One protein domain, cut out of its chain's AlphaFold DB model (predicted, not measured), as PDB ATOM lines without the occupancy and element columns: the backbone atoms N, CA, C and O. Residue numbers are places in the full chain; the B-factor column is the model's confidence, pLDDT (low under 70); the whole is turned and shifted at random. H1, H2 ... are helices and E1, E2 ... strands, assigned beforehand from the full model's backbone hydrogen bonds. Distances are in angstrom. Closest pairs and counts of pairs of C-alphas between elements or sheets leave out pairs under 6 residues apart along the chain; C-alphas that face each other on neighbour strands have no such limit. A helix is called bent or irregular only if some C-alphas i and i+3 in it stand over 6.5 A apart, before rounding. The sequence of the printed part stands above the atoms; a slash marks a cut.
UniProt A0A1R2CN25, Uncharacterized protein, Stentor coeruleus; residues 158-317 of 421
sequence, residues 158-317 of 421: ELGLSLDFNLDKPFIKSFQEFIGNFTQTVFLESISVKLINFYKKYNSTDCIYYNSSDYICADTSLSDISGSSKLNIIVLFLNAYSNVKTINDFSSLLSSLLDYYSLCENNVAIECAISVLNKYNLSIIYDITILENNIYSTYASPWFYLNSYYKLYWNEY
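This is residues 158 to 317 of the 421 residues of an uncharacterized protein of Stentor coeruleus (UniProt A0A1R2CN25). A small twisted sheet of four strands, E2 E1 E5 E6, has H1 and H2 on one face, and H3 packs on both helices on the side away from the sheet, with H4 beyond on H2 and H3. At one end of the long axis the little hairpin of E3 and E4 packs by the first residues of H2, and the short H5 crosses H2. The printed part has 160 residues with five named helices and six named strands, in the order E1 H1 E2 E3 E4 H2 H3 H4 H5 E5 E6; the class is mixed, helices and strands, the larger sheet is mixed and the smaller, E3 E4, antiparallel. The whole is compact, with a radius of gyration of the C-alphas of 14.9 A and spans of 45 by 35 by 28 A.

Start at E1, residues 158 to 161, an inner strand. Its parallel neighbour is the edge strand E2, residues 191 to 196, where N 159 and O 192 are 2.9 A apart, within hydrogen-bond range. Between them in the chain comes H1, residues 165 to 182, and the three form a strand-helix-strand unit, two parallel neighbour strands with a helix between, whose crossover is right-handed. On the other side of E1 look for E5, residues 303 to 306, antiparallel at 170 degrees, with N 305 and O 158 at 2.8 A. E6, residues 310 to 312, is the other edge strand and forms a hairpin with E5; N 312 and O 304 are 2.7 A apart. H1 and H2, residues 227 to 242, are on one face of this sheet, an arrangement in two layers, helices over one face. Before H2, the hairpin of E3, residues 207 to 209, and E4, residues 215 to 217, has N 208 and O 216 at 2.9 A; the closest C-alphas of E3 and H2 are those of Cys 207 and Ser 228, 5.0 A apart. H3, residues 247 to 263, touches H1 at a shallow tilt of 30 degrees, opposite ways, closest at the C-alphas of Gln 176 and Leu 254, 6.1 A. H2 and H3 form a helical hairpin and touch at a shallow tilt of 22 degrees, closest at the C-alphas of Tyr 241 and Leu 253, 7.0 A, H2 with residues 237 to 241 alone. H4, residues 270 to 279, touches H2 at a shallow tilt of 25 degrees, the same way, closest at the C-alphas of Ile 233 and Ile 270, 5.7 A. H5, residues 288 to 293, touches H2 with the C-alphas of Val 235 and Ile 288 closest, 6.1 A, and is only just about perpendicular to it at 72 degrees. H1 and H2 are apart. Every O i to N i+4 pair is within hydrogen-bond range in H2, H3 and H4; in H1 12 of 14 are, and in H5 0 of 2, beside 2 of 3 O i to N i+3 pairs.

Find C-alpha 158 at (-0.533, 34.148, 7.071), where E1 begins. H1 runs 24.8 A from C-alpha 165 at (-17.747, 37.606, 7.609) and is only just irregular, with C-alphas 167 and 170 6.7 A apart. E2 is 16.3 A long, H2 22.2 A, H3 24.0 A and H4 14.4 A. E6 ends at C-alpha 312, at (-3.093, 32.662, 16.779).

The two C-alphas farthest apart are those of Gln 184 and Asn 203, at 45.2 A. The printed part has no cut, and no link is long. The mean pLDDT of the printed part is 86.6; look for values under 70 at residues 197 to 200, 221 to 224, 266 and 297 to 300.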
ATOM      1  N   GLU A 158       0.569  34.735   7.827       94.50
ATOM      2  CA  GLU A 158      -0.533  34.148   7.071       94.50
ATOM      3  C   GLU A 158      -1.857  34.477   7.767       94.50
ATOM      4  O   GLU A 158      -2.008  34.207   8.956       94.50
ATOM      5  N   LEU A 159      -2.808  35.075   7.053       94.44
ATOM      6  CA  LEU A 159      -4.171  35.308   7.533       94.44
ATOM      7  C   LEU A 159      -5.093  34.222   6.970       94.44
ATOM      8  O   LEU A 159      -5.272  34.131   5.757       94.44
ATOM      9  N   GLY A 160      -5.692  33.424   7.851       92.00
ATOM     10  CA  GLY A 160      -6.735  32.459   7.514       92.00
ATOM     11  C   GLY A 160      -8.129  33.066   7.667       92.00
ATOM     12  O   GLY A 160      -8.480  33.499   8.762       92.00
ATOM     13  N   LEU A 161      -8.928  33.059   6.598       89.31
ATOM     14  CA  LEU A 161     -10.309  33.560   6.567       89.31
ATOM     15  C   LEU A 161     -11.316  32.411   6.527       89.31
ATOM     16  O   LEU A 161     -11.234  31.545   5.653       89.31
ATOM     17  N   SER A 162     -12.269  32.425   7.458       85.50
ATOM     18  CA  SER A 162     -13.267  31.373   7.694       85.50
ATOM     19  C   SER A 162     -14.457  31.374   6.744       85.50
ATOM     20  O   SER A 162     -15.222  30.408   6.752       85.50
ATOM     21  N   LEU A 163     -14.607  32.428   5.932       82.12
ATOM     22  CA  LEU A 163     -15.784  32.687   5.089       82.12
ATOM     23  C   LEU A 163     -17.047  33.024   5.899       82.12
ATOM     24  O   LEU A 163     -18.132  33.165   5.329       82.12
ATOM     25  N   ASP A 164     -16.915  33.173   7.214       82.38
ATOM     26  CA  ASP A 164     -17.895  33.827   8.063       82.38
ATOM     27  C   ASP A 164     -17.441  35.269   8.275       82.38
ATOM     28  O   ASP A 164     -16.503  35.555   9.017       82.38
ATOM     29  N   PHE A 165     -18.118  36.195   7.602       84.00
ATOM     30  CA  PHE A 165     -17.747  37.606   7.609       84.00
ATOM     31  C   PHE A 165     -17.819  38.233   9.005       84.00
ATOM     32  O   PHE A 165     -17.057  39.156   9.288       84.00
ATOM     33  N   ASN A 166     -18.674  37.723   9.897       83.38
ATOM     34  CA  ASN A 166     -18.754  38.217  11.268       83.38
ATOM     35  C   ASN A 166     -17.533  37.785  12.080       83.38
ATOM     36  O   ASN A 166     -16.997  38.584  12.849       83.38
ATOM     37  N   LEU A 167     -17.068  36.549  11.881       84.50
ATOM     38  CA  LEU A 167     -15.857  36.044  12.528       84.50
ATOM     39  C   LEU A 167     -14.584  36.644  11.916       84.50
ATOM     40  O   LEU A 167     -13.632  36.921  12.643       84.50
ATOM     41  N   ASP A 168     -14.560  36.864  10.602       89.31
ATOM     42  CA  ASP A 168     -13.391  37.362   9.873       89.31
ATOM     43  C   ASP A 168     -13.155  38.868  10.104       89.31
ATOM     44  O   ASP A 168     -12.012  39.330  10.123       89.31
ATOM     45  N   LYS A 169     -14.218  39.659  10.318       91.38
ATOM     46  CA  LYS A 169     -14.143  41.128  10.446       91.38
ATOM     47  C   LYS A 169     -13.160  41.617  11.528       91.38
ATOM     48  O   LYS A 169     -12.349  42.488  11.197       91.38
ATOM     49  N   PRO A 170     -13.160  41.103  12.777       91.88
ATOM     50  CA  PRO A 170     -12.178  41.494  13.793       91.88
ATOM     51  C   PRO A 170     -10.728  41.206  13.386       91.88
ATOM     52  O   PRO A 170      -9.845  42.025  13.646       91.88
ATOM     53  N   PHE A 171     -10.480  40.091  12.692       94.50
ATOM     54  CA  PHE A 171      -9.148  39.730  12.201       94.50
ATOM     55  C   PHE A 171      -8.677  40.673  11.100       94.50
ATOM     56  O   PHE A 171      -7.567  41.189  11.175       94.50
ATOM     57  N   ILE A 172      -9.522  40.961  10.110       96.00
ATOM     58  CA  ILE A 172      -9.175  41.895   9.028       96.00
ATOM     59  C   ILE A 172      -8.901  43.290   9.592       96.00
ATOM     60  O   ILE A 172      -7.921  43.925   9.203       96.00
ATOM     61  N   LYS A 173      -9.728  43.751  10.539       95.88
ATOM     62  CA  LYS A 173      -9.541  45.044  11.205       95.88
ATOM     63  C   LYS A 173      -8.218  45.095  11.965       95.88
ATOM     64  O   LYS A 173      -7.428  46.010  11.751       95.88
ATOM     65  N   SER A 174      -7.953  44.094  12.801       95.56
ATOM     66  CA  SER A 174      -6.695  44.004  13.540       95.56
ATOM     67  C   SER A 174      -5.489  43.938  12.602       95.56
ATOM     68  O   SER A 174      -4.478  44.590  12.855       95.56
ATOM     69  N   PHE A 175      -5.600  43.224  11.477       96.44
ATOM     70  CA  PHE A 175      -4.510  43.161  10.513       96.44
ATOM     71  C   PHE A 175      -4.283  44.503   9.816       96.44
ATOM     72  O   PHE A 175      -3.141  44.890   9.602       96.44
ATOM     73  N   GLN A 176      -5.345  45.243   9.499       95.56
ATOM     74  CA  GLN A 176      -5.239  46.581   8.917       95.56
ATOM     75  C   GLN A 176      -4.527  47.552   9.868       95.56
ATOM     76  O   GLN A 176      -3.623  48.270   9.440       95.56
ATOM     77  N   GLU A 177      -4.908  47.550  11.148       94.25
ATOM     78  CA  GLU A 177      -4.262  48.351  12.195       94.25
ATOM     79  C   GLU A 177      -2.780  47.975  12.333       94.25
ATOM     80  O   GLU A 177      -1.912  48.849  12.304       94.25
ATOM     81  N   PHE A 178      -2.480  46.673  12.359       94.44
ATOM     82  CA  PHE A 178      -1.113  46.158  12.366       94.44
ATOM     83  C   PHE A 178      -0.310  46.638  11.144       94.44
ATOM     84  O   PHE A 178       0.766  47.209  11.296       94.44
ATOM     85  N   ILE A 179      -0.825  46.491   9.921       93.12
ATOM     86  CA  ILE A 179      -0.122  46.978   8.723       93.12
ATOM     87  C   ILE A 179       0.126  48.487   8.808       93.12
ATOM     88  O   ILE A 179       1.218  48.928   8.456       93.12
ATOM     89  N   GLY A 180      -0.829  49.268   9.323       90.06
ATOM     90  CA  GLY A 180      -0.666  50.704   9.571       90.06
ATOM     91  C   GLY A 180       0.488  51.028  10.527       90.06
ATOM     92  O   GLY A 180       1.313  51.892  10.221       90.06
ATOM     93  N   ASN A 181       0.589  50.295  11.639       88.69
ATOM     94  CA  ASN A 181       1.639  50.472  12.648       88.69
ATOM     95  C   ASN A 181       3.027  50.033  12.148       88.69
ATOM     96  O   ASN A 181       4.034  50.622  12.534       88.69
ATOM     97  N   PHE A 182       3.088  49.037  11.258       86.50
ATOM     98  CA  PHE A 182       4.333  48.384  10.834       86.50
ATOM     99  C   PHE A 182       4.694  48.598   9.352       86.50
ATOM    100  O   PHE A 182       5.554  47.885   8.824       86.50
ATOM    101  N   THR A 183       4.107  49.603   8.686       80.75
ATOM    102  CA  THR A 183       4.262  49.884   7.234       80.75
ATOM    103  C   THR A 183       5.704  49.902   6.713       80.75
ATOM    104  O   THR A 183       5.932  49.575   5.552       80.75
ATOM    105  N   GLN A 184       6.684  50.281   7.539       78.56
ATOM    106  CA  GLN A 184       8.100  50.366   7.144       78.56
ATOM    107  C   GLN A 184       8.879  49.052   7.307       78.56
ATOM    108  O   GLN A 184      10.035  48.972   6.904       78.56
ATOM    109  N   THR A 185       8.276  48.041   7.932       80.44
ATOM    110  CA  THR A 185       8.982  46.835   8.404       80.44
ATOM    111  C   THR A 185       8.361  45.539   7.911       80.44
ATOM    112  O   THR A 185       9.063  44.538   7.774       80.44
ATOM    113  N   VAL A 186       7.064  45.557   7.609       86.38
ATOM    114  CA  VAL A 186       6.359  44.425   7.017       86.38
ATOM    115  C   VAL A 186       6.390  44.572   5.503       86.38
ATOM    116  O   VAL A 186       5.859  45.531   4.939       86.38
ATOM    117  N   PHE A 187       7.005  43.598   4.840       89.38
ATOM    118  CA  PHE A 187       7.033  43.518   3.387       89.38
ATOM    119  C   PHE A 187       5.830  42.728   2.878       89.38
ATOM    120  O   PHE A 187       5.406  41.756   3.501       89.38
ATOM    121  N   LEU A 188       5.301  43.122   1.718       90.62
ATOM    122  CA  LEU A 188       4.170  42.438   1.085       90.62
ATOM    123  C   LEU A 188       4.455  40.945   0.835       90.62
ATOM    124  O   LEU A 188       3.565  40.118   0.984       90.62
ATOM    125  N   GLU A 189       5.698  40.603   0.491       91.31
ATOM    126  CA  GLU A 189       6.151  39.221   0.272       91.31
ATOM    127  C   GLU A 189       6.112  38.345   1.533       91.31
ATOM    128  O   GLU A 189       6.037  37.123   1.423       91.31
ATOM    129  N   SER A 190       6.101  38.963   2.717       91.75
ATOM    130  CA  SER A 190       5.967  38.292   4.014       91.75
ATOM    131  C   SER A 190       4.503  38.131   4.438       91.75
ATOM    132  O   SER A 190       4.235  37.830   5.598       91.75
ATOM    133  N   ILE A 191       3.541  38.379   3.541       94.50
ATOM    134  CA  ILE A 191       2.107  38.265   3.814       94.50
ATOM    135  C   ILE A 191       1.483  37.237   2.880       94.50
ATOM    136  O   ILE A 191       1.678  37.270   1.668       94.50
ATOM    137  N   SER A 192       0.651  36.368   3.442       93.44
ATOM    138  CA  SER A 192      -0.196  35.440   2.692       93.44
ATOM    139  C   SER A 192      -1.622  35.436   3.228       93.44
ATOM    140  O   SER A 192      -1.847  35.643   4.419       93.44
ATOM    141  N   VAL A 193      -2.594  35.210   2.347       92.19
ATOM    142  CA  VAL A 193      -4.006  35.053   2.715       92.19
ATOM    143  C   VAL A 193      -4.458  33.666   2.284       92.19
ATOM    144  O   VAL A 193      -4.258  33.275   1.136       92.19
ATOM    145  N   LYS A 194      -5.056  32.917   3.210       89.75
ATOM    146  CA  LYS A 194      -5.608  31.579   2.982       89.75
ATOM    147  C   LYS A 194      -7.079  31.554   3.350       89.75
ATOM    148  O   LYS A 194      -7.527  32.247   4.256       89.75
ATOM    149  N   LEU A 195      -7.824  30.708   2.662       83.56
ATOM    150  CA  LEU A 195      -9.192  30.375   3.007       83.56
ATOM    151  C   LEU A 195      -9.220  29.076   3.785       83.56
ATOM    152  O   LEU A 195      -8.487  28.132   3.475       83.56
ATOM    153  N   ILE A 196     -10.112  29.013   4.757       75.44
ATOM    154  CA  ILE A 196     -10.320  27.826   5.572       75.44
ATOM    155  C   ILE A 196     -11.782  27.400   5.531       75.44
ATOM    156  O   ILE A 196     -12.645  28.126   5.051       75.44
ATOM    157  N   ASN A 197     -12.039  26.226   6.102       66.88
ATOM    158  CA  ASN A 197     -13.372  25.667   6.290       66.88
ATOM    159  C   ASN A 197     -14.121  25.335   4.997       66.88
ATOM    160  O   ASN A 197     -15.094  25.981   4.607       66.88
ATOM    161  N   PHE A 198     -13.700  24.230   4.391       69.94
ATOM    162  CA  PHE A 198     -14.430  23.608   3.303       69.94
ATOM    163  C   PHE A 198     -14.753  22.178   3.670       69.94
ATOM    164  O   PHE A 198     -13.905  21.445   4.187       69.94
ATOM    165  N   TYR A 199     -15.976  21.767   3.379       69.62
ATOM    166  CA  TYR A 199     -16.412  20.409   3.639       69.62
ATOM    167  C   TYR A 199     -16.625  19.669   2.320       69.62
ATOM    168  O   TYR A 199     -17.022  20.231   1.304       69.62
ATOM    169  N   LYS A 200     -16.342  18.365   2.334       64.19
ATOM    170  CA  LYS A 200     -16.370  17.515   1.134       64.19
ATOM    171  C   LYS A 200     -17.770  17.005   0.771       64.19
ATOM    172  O   LYS A 200     -17.889  16.076  -0.020       64.19
ATOM    173  N   LYS A 201     -18.831  17.535   1.386       71.19
ATOM    174  CA  LYS A 201     -20.203  17.116   1.077       71.19
ATOM    175  C   LYS A 201     -20.764  18.065   0.028       71.19
ATOM    176  O   LYS A 201     -20.959  19.239   0.294       71.19
ATOM    177  N   TYR A 202     -21.027  17.539  -1.158       73.88
ATOM    178  CA  TYR A 202     -21.568  18.334  -2.248       73.88
ATOM    179  C   TYR A 202     -23.021  18.760  -1.991       73.88
ATOM    180  O   TYR A 202     -23.886  17.919  -1.732       73.88
ATOM    181  N   ASN A 203     -23.278  20.060  -2.126       77.38
ATOM    182  CA  ASN A 203     -24.595  20.674  -2.242       77.38
ATOM    183  C   ASN A 203     -24.516  21.808  -3.278       77.38
ATOM    184  O   ASN A 203     -23.728  22.737  -3.125       77.38
ATOM    185  N   SER A 204     -25.335  21.766  -4.327       76.94
ATOM    186  CA  SER A 204     -25.267  22.732  -5.432       76.94
ATOM    187  C   SER A 204     -25.471  24.194  -5.014       76.94
ATOM    188  O   SER A 204     -25.045  25.083  -5.740       76.94
ATOM    189  N   THR A 205     -26.114  24.464  -3.873       82.88
ATOM    190  CA  THR A 205     -26.275  25.833  -3.337       82.88
ATOM    191  C   THR A 205     -25.035  26.338  -2.607       82.88
ATOM    192  O   THR A 205     -24.852  27.542  -2.440       82.88
ATOM    193  N   ASP A 206     -24.180  25.424  -2.162       85.44
ATOM    194  CA  ASP A 206     -23.110  25.725  -1.215       85.44
ATOM    195  C   ASP A 206     -21.725  25.582  -1.845       85.44
ATOM    196  O   ASP A 206     -20.734  25.992  -1.241       85.44
ATOM    197  N   CYS A 207     -21.664  25.023  -3.056       87.75
ATOM    198  CA  CYS A 207     -20.424  24.681  -3.732       87.75
ATOM    199  C   CYS A 207     -20.240  25.410  -5.065       87.75
ATOM    200  O   CYS A 207     -21.206  25.725  -5.760       87.75
ATOM    201  N   ILE A 208     -18.981  25.595  -5.458       88.00
ATOM    202  CA  ILE A 208     -18.577  26.005  -6.809       88.00
ATOM    203  C   ILE A 208     -17.546  25.019  -7.367       88.00
ATOM    204  O   ILE A 208     -16.781  24.420  -6.610       88.00
ATOM    205  N   TYR A 209     -17.538  24.840  -8.686       85.12
ATOM    206  CA  TYR A 209     -16.561  24.006  -9.389       85.12
ATOM    207  C   TYR A 209     -15.359  24.845  -9.794       85.12
ATOM    208  O   TYR A 209     -15.534  25.823 -10.514       85.12
ATOM    209  N   TYR A 210     -14.156  24.453  -9.379       78.75
ATOM    210  CA  TYR A 210     -12.925  25.107  -9.837       78.75
ATOM    211  C   TYR A 210     -12.257  24.357 -10.999       78.75
ATOM    212  O   TYR A 210     -11.412  24.927 -11.682       78.75
ATOM    213  N   ASN A 211     -12.690  23.124 -11.293       75.62
ATOM    214  CA  ASN A 211     -12.427  22.434 -12.557       75.62
ATOM    215  C   ASN A 211     -13.583  21.469 -12.918       75.62
ATOM    216  O   ASN A 211     -14.654  21.515 -12.316       75.62
ATOM    217  N   SER A 212     -13.403  20.604 -13.925       76.06
ATOM    218  CA  SER A 212     -14.461  19.710 -14.429       76.06
ATOM    219  C   SER A 212     -14.957  18.649 -13.439       76.06
ATOM    220  O   SER A 212     -16.053  18.124 -13.627       76.06
ATOM    221  N   SER A 213     -14.160  18.288 -12.433       78.50
ATOM    222  CA  SER A 213     -14.485  17.234 -11.457       78.50
ATOM    223  C   SER A 213     -14.463  17.719 -10.016       78.50
ATOM    224  O   SER A 213     -15.118  17.123  -9.158       78.50
ATOM    225  N   ASP A 214     -13.743  18.802  -9.757       80.75
ATOM    226  CA  ASP A 214     -13.410  19.234  -8.421       80.75
ATOM    227  C   ASP A 214     -14.205  20.476  -8.052       80.75
ATOM    228  O   ASP A 214     -14.333  21.452  -8.803       80.75
ATOM    229  N   TYR A 215     -14.759  20.408  -6.853       84.69
ATOM    230  CA  TYR A 215     -15.606  21.428  -6.285       84.69
ATOM    231  C   TYR A 215     -15.158  21.735  -4.871       84.69
ATOM    232  O   TYR A 215     -14.492  20.943  -4.198       84.69
ATOM    233  N   ILE A 216     -15.597  22.888  -4.407       85.19
ATOM    234  CA  ILE A 216     -15.379  23.342  -3.052       85.19
ATOM    235  C   ILE A 216     -16.681  23.880  -2.491       85.19
ATOM    236  O   ILE A 216     -17.404  24.573  -3.200       85.19
ATOM    237  N   CYS A 217     -16.984  23.528  -1.242       84.12
ATOM    238  CA  CYS A 217     -18.224  23.899  -0.568       84.12
ATOM    239  C   CYS A 217     -17.920  24.708   0.685       84.12
ATOM    240  O   CYS A 217     -17.027  24.332   1.446       84.12
ATOM    241  N   ALA A 218     -18.683  25.772   0.910       82.56
ATOM    242  CA  ALA A 218     -18.595  26.602   2.106       82.56
ATOM    243  C   ALA A 218     -19.817  26.384   2.997       82.56
ATOM    244  O   ALA A 218     -20.933  26.206   2.502       82.56
ATOM    245  N   ASP A 219     -19.605  26.353   4.313       73.62
ATOM    246  CA  ASP A 219     -20.675  26.082   5.273       73.62
ATOM    247  C   ASP A 219     -21.698  27.231   5.328       73.62
ATOM    248  O   ASP A 219     -21.365  28.425   5.329       73.62
ATOM    249  N   THR A 220     -22.968  26.841   5.363       70.38
ATOM    250  CA  THR A 220     -24.144  27.709   5.471       70.38
ATOM    251  C   THR A 220     -24.728  27.720   6.877       70.38
ATOM    252  O   THR A 220     -25.547  28.577   7.178       70.38
ATOM    253  N   SER A 221     -24.266  26.849   7.781       64.06
ATOM    254  CA  SER A 221     -24.769  26.762   9.158       64.06
ATOM    255  C   SER A 221     -24.622  28.059   9.970       64.06
ATOM    256  O   SER A 221     -25.337  28.253  10.951       64.06
ATOM    257  N   LEU A 222     -23.724  28.954   9.547       58.25
ATOM    258  CA  LEU A 222     -23.377  30.191  10.250       58.25
ATOM    259  C   LEU A 222     -24.062  31.452   9.689       58.25
ATOM    260  O   LEU A 222     -23.880  32.537  10.235       58.25
ATOM    261  N   SER A 223     -24.832  31.357   8.596       65.25
ATOM    262  CA  SER A 223     -25.474  32.533   7.981       65.25
ATOM    263  C   SER A 223     -26.579  32.161   6.993       65.25
ATOM    264  O   SER A 223     -26.443  31.169   6.286       65.25
ATOM    265  N   ASP A 224     -27.538  33.058   6.768       68.38
ATOM    266  CA  ASP A 224     -28.582  32.913   5.733       68.38
ATOM    267  C   ASP A 224     -28.074  33.019   4.272       68.38
ATOM    268  O   ASP A 224     -28.849  32.972   3.317       68.38
ATOM    269  N   ILE A 225     -26.761  33.167   4.070       78.88
ATOM    270  CA  ILE A 225     -26.107  33.316   2.764       78.88
ATOM    271  C   ILE A 225     -25.670  31.942   2.248       78.88
ATOM    272  O   ILE A 225     -24.981  31.204   2.956       78.88
ATOM    273  N   SER A 226     -25.978  31.634   0.983       84.94
ATOM    274  CA  SER A 226     -25.540  30.386   0.348       84.94
ATOM    275  C   SER A 226     -24.012  30.286   0.254       84.94
ATOM    276  O   SER A 226     -23.312  31.279   0.021       84.94
ATOM    277  N   GLY A 227     -23.477  29.070   0.391       85.12
ATOM    278  CA  GLY A 227     -22.031  28.845   0.313       85.12
ATOM    279  C   GLY A 227     -21.449  29.270  -1.039       85.12
ATOM    280  O   GLY A 227     -20.392  29.897  -1.081       85.12
ATOM    281  N   SER A 228     -22.180  29.057  -2.142       87.94
ATOM    282  CA  SER A 228     -21.756  29.482  -3.482       87.94
ATOM    283  C   SER A 228     -21.536  30.995  -3.581       87.94
ATOM    284  O   SER A 228     -20.576  31.444  -4.206       87.94
ATOM    285  N   SER A 229     -22.402  31.793  -2.949       87.38
ATOM    286  CA  SER A 229     -22.288  33.253  -2.951       87.38
ATOM    287  C   SER A 229     -21.058  33.702  -2.170       87.38
ATOM    288  O   SER A 229     -20.256  34.470  -2.701       87.38
ATOM    289  N   LYS A 230     -20.846  33.154  -0.964       86.88
ATOM    290  CA  LYS A 230     -19.641  33.426  -0.158       86.88
ATOM    291  C   LYS A 230     -18.365  33.139  -0.945       86.88
ATOM    292  O   LYS A 230     -17.467  33.976  -0.994       86.88
ATOM    293  N   LEU A 231     -18.316  31.980  -1.599       88.69
ATOM    294  CA  LEU A 231     -17.170  31.553  -2.396       88.69
ATOM    295  C   LEU A 231     -16.921  32.496  -3.578       88.69
ATOM    296  O   LEU A 231     -15.790  32.920  -3.780       88.69
ATOM    297  N   ASN A 232     -17.962  32.889  -4.316       90.38
ATOM    298  CA  ASN A 232     -17.835  33.814  -5.448       90.38
ATOM    299  C   ASN A 232     -17.295  35.191  -5.043       90.38
ATOM    300  O   ASN A 232     -16.437  35.749  -5.727       90.38
ATOM    301  N   ILE A 233     -17.780  35.731  -3.926       90.50
ATOM    302  CA  ILE A 233     -17.301  37.002  -3.373       90.50
ATOM    303  C   ILE A 233     -15.826  36.889  -2.994       90.50
ATOM    304  O   ILE A 233     -15.015  37.752  -3.325       90.50
ATOM    305  N   ILE A 234     -15.457  35.800  -2.331       90.06
ATOM    306  CA  ILE A 234     -14.090  35.596  -1.871       90.06
ATOM    307  C   ILE A 234     -13.127  35.325  -3.034       90.06
ATOM    308  O   ILE A 234     -11.996  35.805  -2.991       90.06
ATOM    309  N   VAL A 235     -13.567  34.660  -4.107       92.19
ATOM    310  CA  VAL A 235     -12.793  34.538  -5.355       92.19
ATOM    311  C   VAL A 235     -12.407  35.918  -5.890       92.19
ATOM    312  O   VAL A 235     -11.248  36.107  -6.260       92.19
ATOM    313  N   LEU A 236     -13.317  36.899  -5.884       94.19
ATOM    314  CA  LEU A 236     -12.986  38.268  -6.300       94.19
ATOM    315  C   LEU A 236     -11.916  38.899  -5.406       94.19
ATOM    316  O   LEU A 236     -10.947  39.455  -5.916       94.19
ATOM    317  N   PHE A 237     -12.055  38.794  -4.083       94.38
ATOM    318  CA  PHE A 237     -11.080  39.374  -3.155       94.38
ATOM    319  C   PHE A 237      -9.711  38.690  -3.220       94.38
ATOM    320  O   PHE A 237      -8.691  39.373  -3.143       94.38
ATOM    321  N   LEU A 238      -9.656  37.371  -3.422       93.44
ATOM    322  CA  LEU A 238      -8.393  36.658  -3.622       93.44
ATOM    323  C   LEU A 238      -7.713  37.029  -4.943       93.44
ATOM    324  O   LEU A 238      -6.493  37.165  -4.987       93.44
ATOM    325  N   ASN A 239      -8.486  37.225  -6.011       94.81
ATOM    326  CA  ASN A 239      -7.948  37.736  -7.271       94.81
ATOM    327  C   ASN A 239      -7.470  39.187  -7.135       94.81
ATOM    328  O   ASN A 239      -6.438  39.559  -7.692       94.81
ATOM    329  N   ALA A 240      -8.180  40.025  -6.378       95.62
ATOM    330  CA  ALA A 240      -7.708  41.368  -6.060       95.62
ATOM    331  C   ALA A 240      -6.383  41.303  -5.281       95.62
ATOM    332  O   ALA A 240      -5.427  41.984  -5.653       95.62
ATOM    333  N   TYR A 241      -6.290  40.421  -4.279       95.12
ATOM    334  CA  TYR A 241      -5.073  40.154  -3.509       95.12
ATOM    335  C   TYR A 241      -3.893  39.723  -4.383       95.12
ATOM    336  O   TYR A 241      -2.815  40.297  -4.258       95.12
ATOM    337  N   SER A 242      -4.080  38.791  -5.320       93.69
ATOM    338  CA  SER A 242      -2.991  38.334  -6.197       93.69
ATOM    339  C   SER A 242      -2.453  39.423  -7.136       93.69
ATOM    340  O   SER A 242      -1.410  39.235  -7.758       93.69
ATOM    341  N   ASN A 243      -3.161  40.548  -7.263       94.25
ATOM    342  CA  ASN A 243      -2.776  41.696  -8.085       94.25
ATOM    343  C   ASN A 243      -2.256  42.895  -7.269       94.25
ATOM    344  O   ASN A 243      -1.857  43.901  -7.860       94.25
ATOM    345  N   VAL A 244      -2.241  42.801  -5.937       94.88
ATOM    346  CA  VAL A 244      -1.640  43.798  -5.041       94.88
ATOM    347  C   VAL A 244      -0.134  43.868  -5.302       94.88
ATOM    348  O   VAL A 244       0.544  42.843  -5.337       94.88
ATOM    349  N   LYS A 245       0.409  45.081  -5.480       93.75
ATOM    350  CA  LYS A 245       1.843  45.294  -5.771       93.75
ATOM    351  C   LYS A 245       2.587  45.992  -4.643       93.75
ATOM    352  O   LYS A 245       3.810  45.904  -4.570       93.75
ATOM    353  N   THR A 246       1.866  46.709  -3.788       92.94
ATOM    354  CA  THR A 246       2.438  47.478  -2.684       92.94
ATOM    355  C   THR A 246       1.697  47.210  -1.381       92.94
ATOM    356  O   THR A 246       0.544  46.779  -1.374       92.94
ATOM    357  N   ILE A 247       2.340  47.519  -0.255       91.81
ATOM    358  CA  ILE A 247       1.705  47.417   1.064       91.81
ATOM    359  C   ILE A 247       0.500  48.366   1.206       91.81
ATOM    360  O   ILE A 247      -0.460  48.058   1.906       91.81
ATOM    361  N   ASN A 248       0.503  49.489   0.480       91.88
ATOM    362  CA  ASN A 248      -0.617  50.429   0.442       91.88
ATOM    363  C   ASN A 248      -1.816  49.853  -0.325       91.88
ATOM    364  O   ASN A 248      -2.958  50.018   0.109       91.88
ATOM    365  N   ASP A 249      -1.568  49.136  -1.425       94.00
ATOM    366  CA  ASP A 249      -2.619  48.408  -2.148       94.00
ATOM    367  C   ASP A 249      -3.194  47.293  -1.262       94.00
ATOM    368  O   ASP A 249      -4.404  47.082  -1.237       94.00
ATOM    369  N   PHE A 250      -2.348  46.623  -0.469       95.31
ATOM    370  CA  PHE A 250      -2.793  45.615   0.495       95.31
ATOM    371  C   PHE A 250      -3.656  46.228   1.604       95.31
ATOM    372  O   PHE A 250      -4.724  45.713   1.923       95.31
ATOM    373  N   SER A 251      -3.253  47.376   2.152       94.62
ATOM    374  CA  SER A 251      -4.070  48.132   3.109       94.62
ATOM    375  C   SER A 251      -5.412  48.569   2.500       94.62
ATOM    376  O   SER A 251      -6.461  48.489   3.149       94.62
ATOM    377  N   SER A 252      -5.420  48.946   1.217       95.62
ATOM    378  CA  SER A 252      -6.647  49.252   0.468       95.62
ATOM    379  C   SER A 252      -7.529  48.013   0.286       95.62
ATOM    380  O   SER A 252      -8.744  48.106   0.440       95.62
ATOM    381  N   LEU A 253      -6.937  46.838   0.048       96.69
ATOM    382  CA  LEU A 253      -7.653  45.561   0.018       96.69
ATOM    383  C   LEU A 253      -8.314  45.248   1.367       96.69
ATOM    384  O   LEU A 253      -9.509  44.955   1.390       96.69
ATOM    385  N   LEU A 254      -7.592  45.361   2.486       96.56
ATOM    386  CA  LEU A 254      -8.172  45.149   3.822       96.56
ATOM    387  C   LEU A 254      -9.314  46.138   4.098       96.56
ATOM    388  O   LEU A 254     -10.379  45.742   4.572       96.56
ATOM    389  N   SER A 255      -9.131  47.405   3.718       96.69
ATOM    390  CA  SER A 255     -10.176  48.435   3.808       96.69
ATOM    391  C   SER A 255     -11.416  48.055   2.997       96.69
ATOM    392  O   SER A 255     -12.536  48.164   3.490       96.69
ATOM    393  N   SER A 256     -11.222  47.558   1.773       96.31
ATOM    394  CA  SER A 256     -12.309  47.127   0.894       96.31
ATOM    395  C   SER A 256     -13.081  45.931   1.464       96.31
ATOM    396  O   SER A 256     -14.304  45.895   1.373       96.31
ATOM    397  N   LEU A 257     -12.409  44.990   2.132       94.88
ATOM    398  CA  LEU A 257     -13.067  43.875   2.818       94.88
ATOM    399  C   LEU A 257     -13.941  44.362   3.984       94.88
ATOM    400  O   LEU A 257     -15.083  43.926   4.121       94.88
ATOM    401  N   LEU A 258     -13.448  45.304   4.792       95.00
ATOM    402  CA  LEU A 258     -14.212  45.881   5.908       95.00
ATOM    403  C   LEU A 258     -15.420  46.699   5.438       95.00
ATOM    404  O   LEU A 258     -16.497  46.616   6.041       95.00
ATOM    405  N   ASP A 259     -15.252  47.468   4.361       94.56
ATOM    406  CA  ASP A 259     -16.335  48.205   3.711       94.56
ATOM    407  C   ASP A 259     -17.383  47.247   3.155       94.56
ATOM    408  O   ASP A 259     -18.575  47.450   3.370       94.56
ATOM    409  N   TYR A 260     -16.955  46.165   2.509       92.44
ATOM    410  CA  TYR A 260     -17.852  45.125   2.027       92.44
ATOM    411  C   TYR A 260     -18.658  44.501   3.177       92.44
ATOM    412  O   TYR A 260     -19.885  44.444   3.102       92.44
ATOM    413  N   TYR A 261     -18.010  44.147   4.290       89.50
ATOM    414  CA  TYR A 261     -18.692  43.614   5.479       89.50
ATOM    415  C   TYR A 261     -19.641  44.600   6.158       89.50
ATOM    416  O   TYR A 261     -20.461  44.183   6.967       89.50
ATOM    417  N   SER A 262     -19.525  45.899   5.887       88.00
ATOM    418  CA  SER A 262     -20.370  46.923   6.515       88.00
ATOM    419  C   SER A 262     -21.474  47.428   5.581       88.00
ATOM    420  O   SER A 262     -22.568  47.745   6.032       88.00
ATOM    421  N   LEU A 263     -21.209  47.504   4.276       86.69
ATOM    422  CA  LEU A 263     -22.139  48.024   3.270       86.69
ATOM    423  C   LEU A 263     -22.999  46.924   2.638       86.69
ATOM    424  O   LEU A 263     -24.131  47.191   2.240       86.69
ATOM    425  N   CYS A 264     -22.474  45.702   2.546       85.25
ATOM    426  CA  CYS A 264     -23.120  44.589   1.853       85.25
ATOM    427  C   CYS A 264     -23.743  43.561   2.814       85.25
ATOM    428  O   CYS A 264     -24.213  42.525   2.357       85.25
ATOM    429  N   GLU A 265     -23.791  43.846   4.123       71.94
ATOM    430  CA  GLU A 265     -24.303  42.940   5.169       71.94
ATOM    431  C   GLU A 265     -25.718  42.411   4.860       71.94
ATOM    432  O   GLU A 265     -25.989  41.224   5.003       71.94
ATOM    433  N   ASN A 266     -26.593  43.278   4.340       68.31
ATOM    434  CA  ASN A 266     -27.989  42.949   4.024       68.31
ATOM    435  C   ASN A 266     -28.224  42.547   2.554       68.31
ATOM    436  O   ASN A 266     -29.347  42.221   2.175       68.31
ATOM    437  N   ASN A 267     -27.195  42.623   1.705       70.69
ATOM    438  CA  ASN A 267     -27.283  42.319   0.277       70.69
ATOM    439  C   ASN A 267     -25.974  41.684  -0.196       70.69
ATOM    440  O   ASN A 267     -25.144  42.320  -0.854       70.69
ATOM    441  N   VAL A 268     -25.788  40.423   0.192       72.19
ATOM    442  CA  VAL A 268     -24.596  39.630  -0.116       72.19
ATOM    443  C   VAL A 268     -24.625  39.209  -1.582       72.19
ATOM    444  O   VAL A 268     -25.022  38.101  -1.940       72.19
ATOM    445  N   ALA A 269     -24.238  40.156  -2.429       82.00
ATOM    446  CA  ALA A 269     -24.261  40.065  -3.877       82.00
ATOM    447  C   ALA A 269     -22.885  40.413  -4.456       82.00
ATOM    448  O   ALA A 269     -22.170  41.287  -3.950       82.00
ATOM    449  N   ILE A 270     -22.521  39.737  -5.545       87.38
ATOM    450  CA  ILE A 270     -21.227  39.919  -6.209       87.38
ATOM    451  C   ILE A 270     -21.064  41.351  -6.742       87.38
ATOM    452  O   ILE A 270     -19.972  41.911  -6.711       87.38
ATOM    453  N   GLU A 271     -22.162  41.990  -7.144       91.38
ATOM    454  CA  GLU A 271     -22.206  43.376  -7.609       91.38
ATOM    455  C   GLU A 271     -21.790  44.357  -6.507       91.38
ATOM    456  O   GLU A 271     -21.106  45.346  -6.779       91.38
ATOM    457  N   CYS A 272     -22.153  44.068  -5.253       91.44
ATOM    458  CA  CYS A 272     -21.749  44.882  -4.112       91.44
ATOM    459  C   CYS A 272     -20.231  44.778  -3.888       91.44
ATOM    460  O   CYS A 272     -19.558  45.800  -3.755       91.44
ATOM    461  N   ALA A 273     -19.668  43.565  -3.970       92.38
ATOM    462  CA  ALA A 273     -18.220  43.352  -3.907       92.38
ATOM    463  C   ALA A 273     -17.475  44.094  -5.033       92.38
ATOM    464  O   ALA A 273     -16.497  44.790  -4.770       92.38
ATOM    465  N   ILE A 274     -17.979  44.032  -6.271       95.19
ATOM    466  CA  ILE A 274     -17.425  44.768  -7.421       95.19
ATOM    467  C   ILE A 274     -17.447  46.283  -7.176       95.19
ATOM    468  O   ILE A 274     -16.459  46.970  -7.437       95.19
ATOM    469  N   SER A 275     -18.562  46.821  -6.672       95.00
ATOM    470  CA  SER A 275     -18.678  48.250  -6.357       95.00
ATOM    471  C   SER A 275     -17.666  48.683  -5.297       95.00
ATOM    472  O   SER A 275     -17.089  49.767  -5.401       95.00
ATOM    473  N   VAL A 276     -17.442  47.848  -4.280       95.56
ATOM    474  CA  VAL A 276     -16.475  48.132  -3.219       95.56
ATOM    475  C   VAL A 276     -15.043  48.052  -3.750       95.56
ATOM    476  O   VAL A 276     -14.280  48.987  -3.535       95.56
ATOM    477  N   LEU A 277     -14.676  47.030  -4.527       96.19
ATOM    478  CA  LEU A 277     -13.342  46.943  -5.142       96.19
ATOM    479  C   LEU A 277     -13.040  48.147  -6.055       96.19
ATOM    480  O   LEU A 277     -11.956  48.727  -5.968       96.19
ATOM    481  N   ASN A 278     -14.019  48.585  -6.856       96.06
ATOM    482  CA  ASN A 278     -13.908  49.789  -7.689       96.06
ATOM    483  C   ASN A 278     -13.615  51.050  -6.868       96.06
ATOM    484  O   ASN A 278     -12.770  51.852  -7.260       96.06
ATOM    485  N   LYS A 279     -14.282  51.228  -5.717       96.75
ATOM    486  CA  LYS A 279     -14.075  52.384  -4.825       96.75
ATOM    487  C   LYS A 279     -12.610  52.524  -4.391       96.75
ATOM    488  O   LYS A 279     -12.135  53.643  -4.215       96.75
ATOM    489  N   TYR A 280     -11.902  51.404  -4.243       96.75
ATOM    490  CA  TYR A 280     -10.495  51.351  -3.838       96.75
ATOM    491  C   TYR A 280      -9.517  51.215  -5.018       96.75
ATOM    492  O   TYR A 280      -8.322  51.047  -4.792       96.75
ATOM    493  N   ASN A 281      -9.990  51.316  -6.269       96.12
ATOM    494  CA  ASN A 281      -9.199  51.107  -7.491       96.12
ATOM    495  C   ASN A 281      -8.482  49.742  -7.538       96.12
ATOM    496  O   ASN A 281      -7.374  49.629  -8.066       96.12
ATOM    497  N   LEU A 282      -9.105  48.704  -6.975       96.31
ATOM    498  CA  LEU A 282      -8.562  47.347  -6.960       96.31
ATOM    499  C   LEU A 282      -8.981  46.565  -8.209       96.31
ATOM    500  O   LEU A 282      -9.979  46.872  -8.861       96.31
ATOM    501  N   SER A 283      -8.202  45.534  -8.539       94.19
ATOM    502  CA  SER A 283      -8.468  44.671  -9.691       94.19
ATOM    503  C   SER A 283      -9.784  43.906  -9.531       94.19
ATOM    504  O   SER A 283     -10.044  43.324  -8.479       94.19
ATOM    505  N   ILE A 284     -10.587  43.863 -10.596       93.44
ATOM    506  CA  ILE A 284     -11.842  43.104 -10.664       93.44
ATOM    507  C   ILE A 284     -11.648  41.984 -11.680       93.44
ATOM    508  O   ILE A 284     -12.107  42.045 -12.819       93.44
ATOM    509  N   ILE A 285     -10.888  40.976 -11.266       93.44
ATOM    510  CA  ILE A 285     -10.678  39.745 -12.024       93.44
ATOM    511  C   ILE A 285     -11.446  38.641 -11.306       93.44
ATOM    512  O   ILE A 285     -11.351  38.504 -10.089       93.44
ATOM    513  N   TYR A 286     -12.212  37.862 -12.063       92.62
ATOM    514  CA  TYR A 286     -12.865  36.664 -11.558       92.62
ATOM    515  C   TYR A 286     -12.213  35.447 -12.212       92.62
ATOM    516  O   TYR A 286     -12.505  35.123 -13.362       92.62
ATOM    517  N   ASP A 287     -11.311  34.799 -11.478       92.50
ATOM    518  CA  ASP A 287     -10.697  33.531 -11.864       92.50
ATOM    519  C   ASP A 287     -10.799  32.541 -10.700       92.50
ATOM    520  O   ASP A 287     -10.212  32.739  -9.635       92.50
ATOM    521  N   ILE A 288     -11.575  31.479 -10.899       89.19
ATOM    522  CA  ILE A 288     -11.873  30.475  -9.874       89.19
ATOM    523  C   ILE A 288     -10.672  29.580  -9.544       89.19
ATOM    524  O   ILE A 288     -10.619  29.000  -8.459       89.19
ATOM    525  N   THR A 289      -9.682  29.504 -10.439       88.69
ATOM    526  CA  THR A 289      -8.463  28.702 -10.237       88.69
ATOM    527  C   THR A 289      -7.621  29.213  -9.067       88.69
ATOM    528  O   THR A 289      -6.852  28.455  -8.479       88.69
ATOM    529  N   ILE A 290      -7.838  30.464  -8.631       88.12
ATOM    530  CA  ILE A 290      -7.193  31.046  -7.446       88.12
ATOM    531  C   ILE A 290      -7.408  30.203  -6.180       88.12
ATOM    532  O   ILE A 290      -6.603  30.263  -5.248       88.12
ATOM    533  N   LEU A 291      -8.480  29.407  -6.134       83.62
ATOM    534  CA  LEU A 291      -8.801  28.556  -4.998       83.62
ATOM    535  C   LEU A 291      -7.810  27.396  -4.852       83.62
ATOM    536  O   LEU A 291      -7.483  27.046  -3.724       83.62
ATOM    537  N   GLU A 292      -7.236  26.869  -5.938       80.25
ATOM    538  CA  GLU A 292      -6.329  25.705  -5.897       80.25
ATOM    539  C   GLU A 292      -5.146  25.901  -4.933       80.25
ATOM    540  O   GLU A 292      -4.726  24.966  -4.253       80.25
ATOM    541  N   ASN A 293      -4.654  27.137  -4.814       77.50
ATOM    542  CA  ASN A 293      -3.466  27.467  -4.024       77.50
ATOM    543  C   ASN A 293      -3.773  28.125  -2.670       77.50
ATOM    544  O   ASN A 293      -2.861  28.383  -1.875       77.50
ATOM    545  N   ASN A 294      -5.046  28.413  -2.393       80.00
ATOM    546  CA  ASN A 294      -5.468  29.215  -1.244       80.00
ATOM    547  C   ASN A 294      -6.450  28.490  -0.322       80.00
ATOM    548  O   ASN A 294      -7.034  29.118   0.552       80.00
ATOM    549  N   ILE A 295      -6.599  27.175  -0.473       78.81
ATOM    550  CA  ILE A 295      -7.430  26.345   0.399       78.81
ATOM    551  C   ILE A 295      -6.587  25.714   1.500       78.81
ATOM    552  O   ILE A 295      -5.570  25.073   1.237       78.81
ATOM    553  N   TYR A 296      -7.073  25.813   2.732       73.25
ATOM    554  CA  TYR A 296      -6.503  25.130   3.881       73.25
ATOM    555  C   TYR A 296      -7.593  24.354   4.635       73.25
ATOM    556  O   TYR A 296      -8.523  24.919   5.213       73.25
ATOM    557  N   SER A 297      -7.495  23.023   4.625       66.44
ATOM    558  CA  SER A 297      -8.473  22.137   5.269       66.44
ATOM    559  C   SER A 297      -8.259  22.108   6.786       66.44
ATOM    560  O   SER A 297      -7.523  21.266   7.300       66.44
ATOM    561  N   THR A 298      -8.902  23.017   7.515       65.50
ATOM    562  CA  THR A 298      -8.865  23.080   8.986       65.50
ATOM    563  C   THR A 298     -10.206  23.547   9.561       65.50
ATOM    564  O   THR A 298     -11.130  23.856   8.810       65.50
ATOM    565  N   TYR A 299     -10.305  23.580  10.892       63.72
ATOM    566  CA  TYR A 299     -11.474  24.056  11.632       63.72
ATOM    567  C   TYR A 299     -11.879  25.496  11.262       63.72
ATOM    568  O   TYR A 299     -11.038  26.330  10.927       63.72
ATOM    569  N   ALA A 300     -13.178  25.773  11.378       68.50
ATOM    570  CA  ALA A 300     -13.861  27.006  10.993       68.50
ATOM    571  C   ALA A 300     -13.632  28.199  11.937       68.50
ATOM    572  O   ALA A 300     -14.575  28.720  12.521       68.50
ATOM    573  N   SER A 301     -12.386  28.637  12.109       79.81
ATOM    574  CA  SER A 301     -12.076  29.851  12.875       79.81
ATOM    575  C   SER A 301     -11.000  30.650  12.174       79.81
ATOM    576  O   SER A 301      -9.961  30.051  11.893       79.81
ATOM    577  N   PRO A 302     -11.170  31.960  11.950       88.25
ATOM    578  CA  PRO A 302     -10.079  32.770  11.441       88.25
ATOM    579  C   PRO A 302      -8.878  32.715  12.388       88.25
ATOM    580  O   PRO A 302      -9.014  32.442  13.587       88.25
ATOM    581  N   TRP A 303      -7.691  32.905  11.821       90.44
ATOM    582  CA  TRP A 303      -6.432  32.860  12.557       90.44
ATOM    583  C   TRP A 303      -5.350  33.681  11.865       90.44
ATOM    584  O   TRP A 303      -5.411  33.942  10.664       90.44
ATOM    585  N   PHE A 304      -4.307  34.006  12.622       93.56
ATOM    586  CA  PHE A 304      -3.009  34.400  12.086       93.56
ATOM    587  C   PHE A 304      -2.004  33.266  12.263       93.56
ATOM    588  O   PHE A 304      -2.008  32.592  13.286       93.56
ATOM    589  N   TYR A 305      -1.121  33.054  11.293       91.06
ATOM    590  CA  TYR A 305      -0.005  32.124  11.408       91.06
ATOM    591  C   TYR A 305       1.294  32.895  11.250       91.06
ATOM    592  O   TYR A 305       1.573  33.436  10.182       91.06
ATOM    593  N   LEU A 306       2.106  32.933  12.304       91.88
ATOM    594  CA  LEU A 306       3.431  33.541  12.237       91.88
ATOM    595  C   LEU A 306       4.480  32.480  11.907       91.88
ATOM    596  O   LEU A 306       4.621  31.485  12.626       91.88
ATOM    597  N   ASN A 307       5.219  32.705  10.819       87.38
ATOM    598  CA  ASN A 307       6.300  31.854  10.312       87.38
ATOM    599  C   ASN A 307       5.917  30.376  10.120       87.38
ATOM    600  O   ASN A 307       6.786  29.514  10.154       87.38
ATOM    601  N   SER A 308       4.630  30.062   9.932       82.38
ATOM    602  CA  SER A 308       4.098  28.683   9.906       82.38
ATOM    603  C   SER A 308       4.278  27.883  11.212       82.38
ATOM    604  O   SER A 308       4.062  26.672  11.227       82.38
ATOM    605  N   TYR A 309       4.658  28.532  12.322       82.69
ATOM    606  CA  TYR A 309       4.874  27.876  13.621       82.69
ATOM    607  C   TYR A 309       3.832  28.269  14.671       82.69
ATOM    608  O   TYR A 309       3.430  27.426  15.469       82.69
ATOM    609  N   TYR A 310       3.356  29.518  14.660       88.25
ATOM    610  CA  TYR A 310       2.512  30.055  15.733       88.25
ATOM    611  C   TYR A 310       1.124  30.445  15.223       88.25
ATOM    612  O   TYR A 310       0.974  31.499  14.608       88.25
ATOM    613  N   LYS A 311       0.119  29.597  15.473       88.69
ATOM    614  CA  LYS A 311      -1.260  29.789  15.000       88.69
ATOM    615  C   LYS A 311      -2.144  30.495  16.040       88.69
ATOM    616  O   LYS A 311      -2.625  29.872  16.976       88.69
ATOM    617  N   LEU A 312      -2.365  31.789  15.864       90.19
ATOM    618  CA  LEU A 312      -3.093  32.662  16.779       90.19
ATOM    619  C   LEU A 312      -4.575  32.734  16.403       90.19
ATOM    620  O   LEU A 312      -4.908  33.119  15.286       90.19
ATOM    621  N   TYR A 313      -5.454  32.438  17.358       89.12
ATOM    622  CA  TYR A 313      -6.910  32.567  17.210       89.12
ATOM    623  C   TYR A 313      -7.480  33.821  17.889       89.12
ATOM    624  O   TYR A 313      -8.693  33.968  17.980       89.12
ATOM    625  N   TRP A 314      -6.605  34.713  18.353       90.69
ATOM    626  CA  TRP A 314      -6.956  35.949  19.042       90.69
ATOM    627  C   TRP A 314      -6.370  37.114  18.260       90.69
ATOM    628  O   TRP A 314      -5.144  37.268  18.191       90.69
ATOM    629  N   ASN A 315      -7.228  37.890  17.607       91.56
ATOM    630  CA  ASN A 315      -6.781  38.930  16.692       91.56
ATOM    631  C   ASN A 315      -5.968  40.016  17.415       91.56
ATOM    632  O   ASN A 315      -4.935  40.451  16.919       91.56
ATOM    633  N   GLU A 316      -6.360  40.371  18.635       91.88
ATOM    634  CA  GLU A 316      -5.725  41.382  19.479       91.88
ATOM    635  C   GLU A 316      -4.283  41.046  19.902       91.88
ATOM    636  O   GLU A 316      -3.547  41.928  20.339       91.88
ATOM    637  N   TYR A 317      -3.836  39.797  19.728       92.75
ATOM    638  CA  TYR A 317      -2.484  39.363  20.090       92.75
ATOM    639  C   TYR A 317      -1.498  39.334  18.912       92.75
ATOM    640  O   TYR A 317      -0.329  38.999  19.128       92.75
TER     641      TYR A 317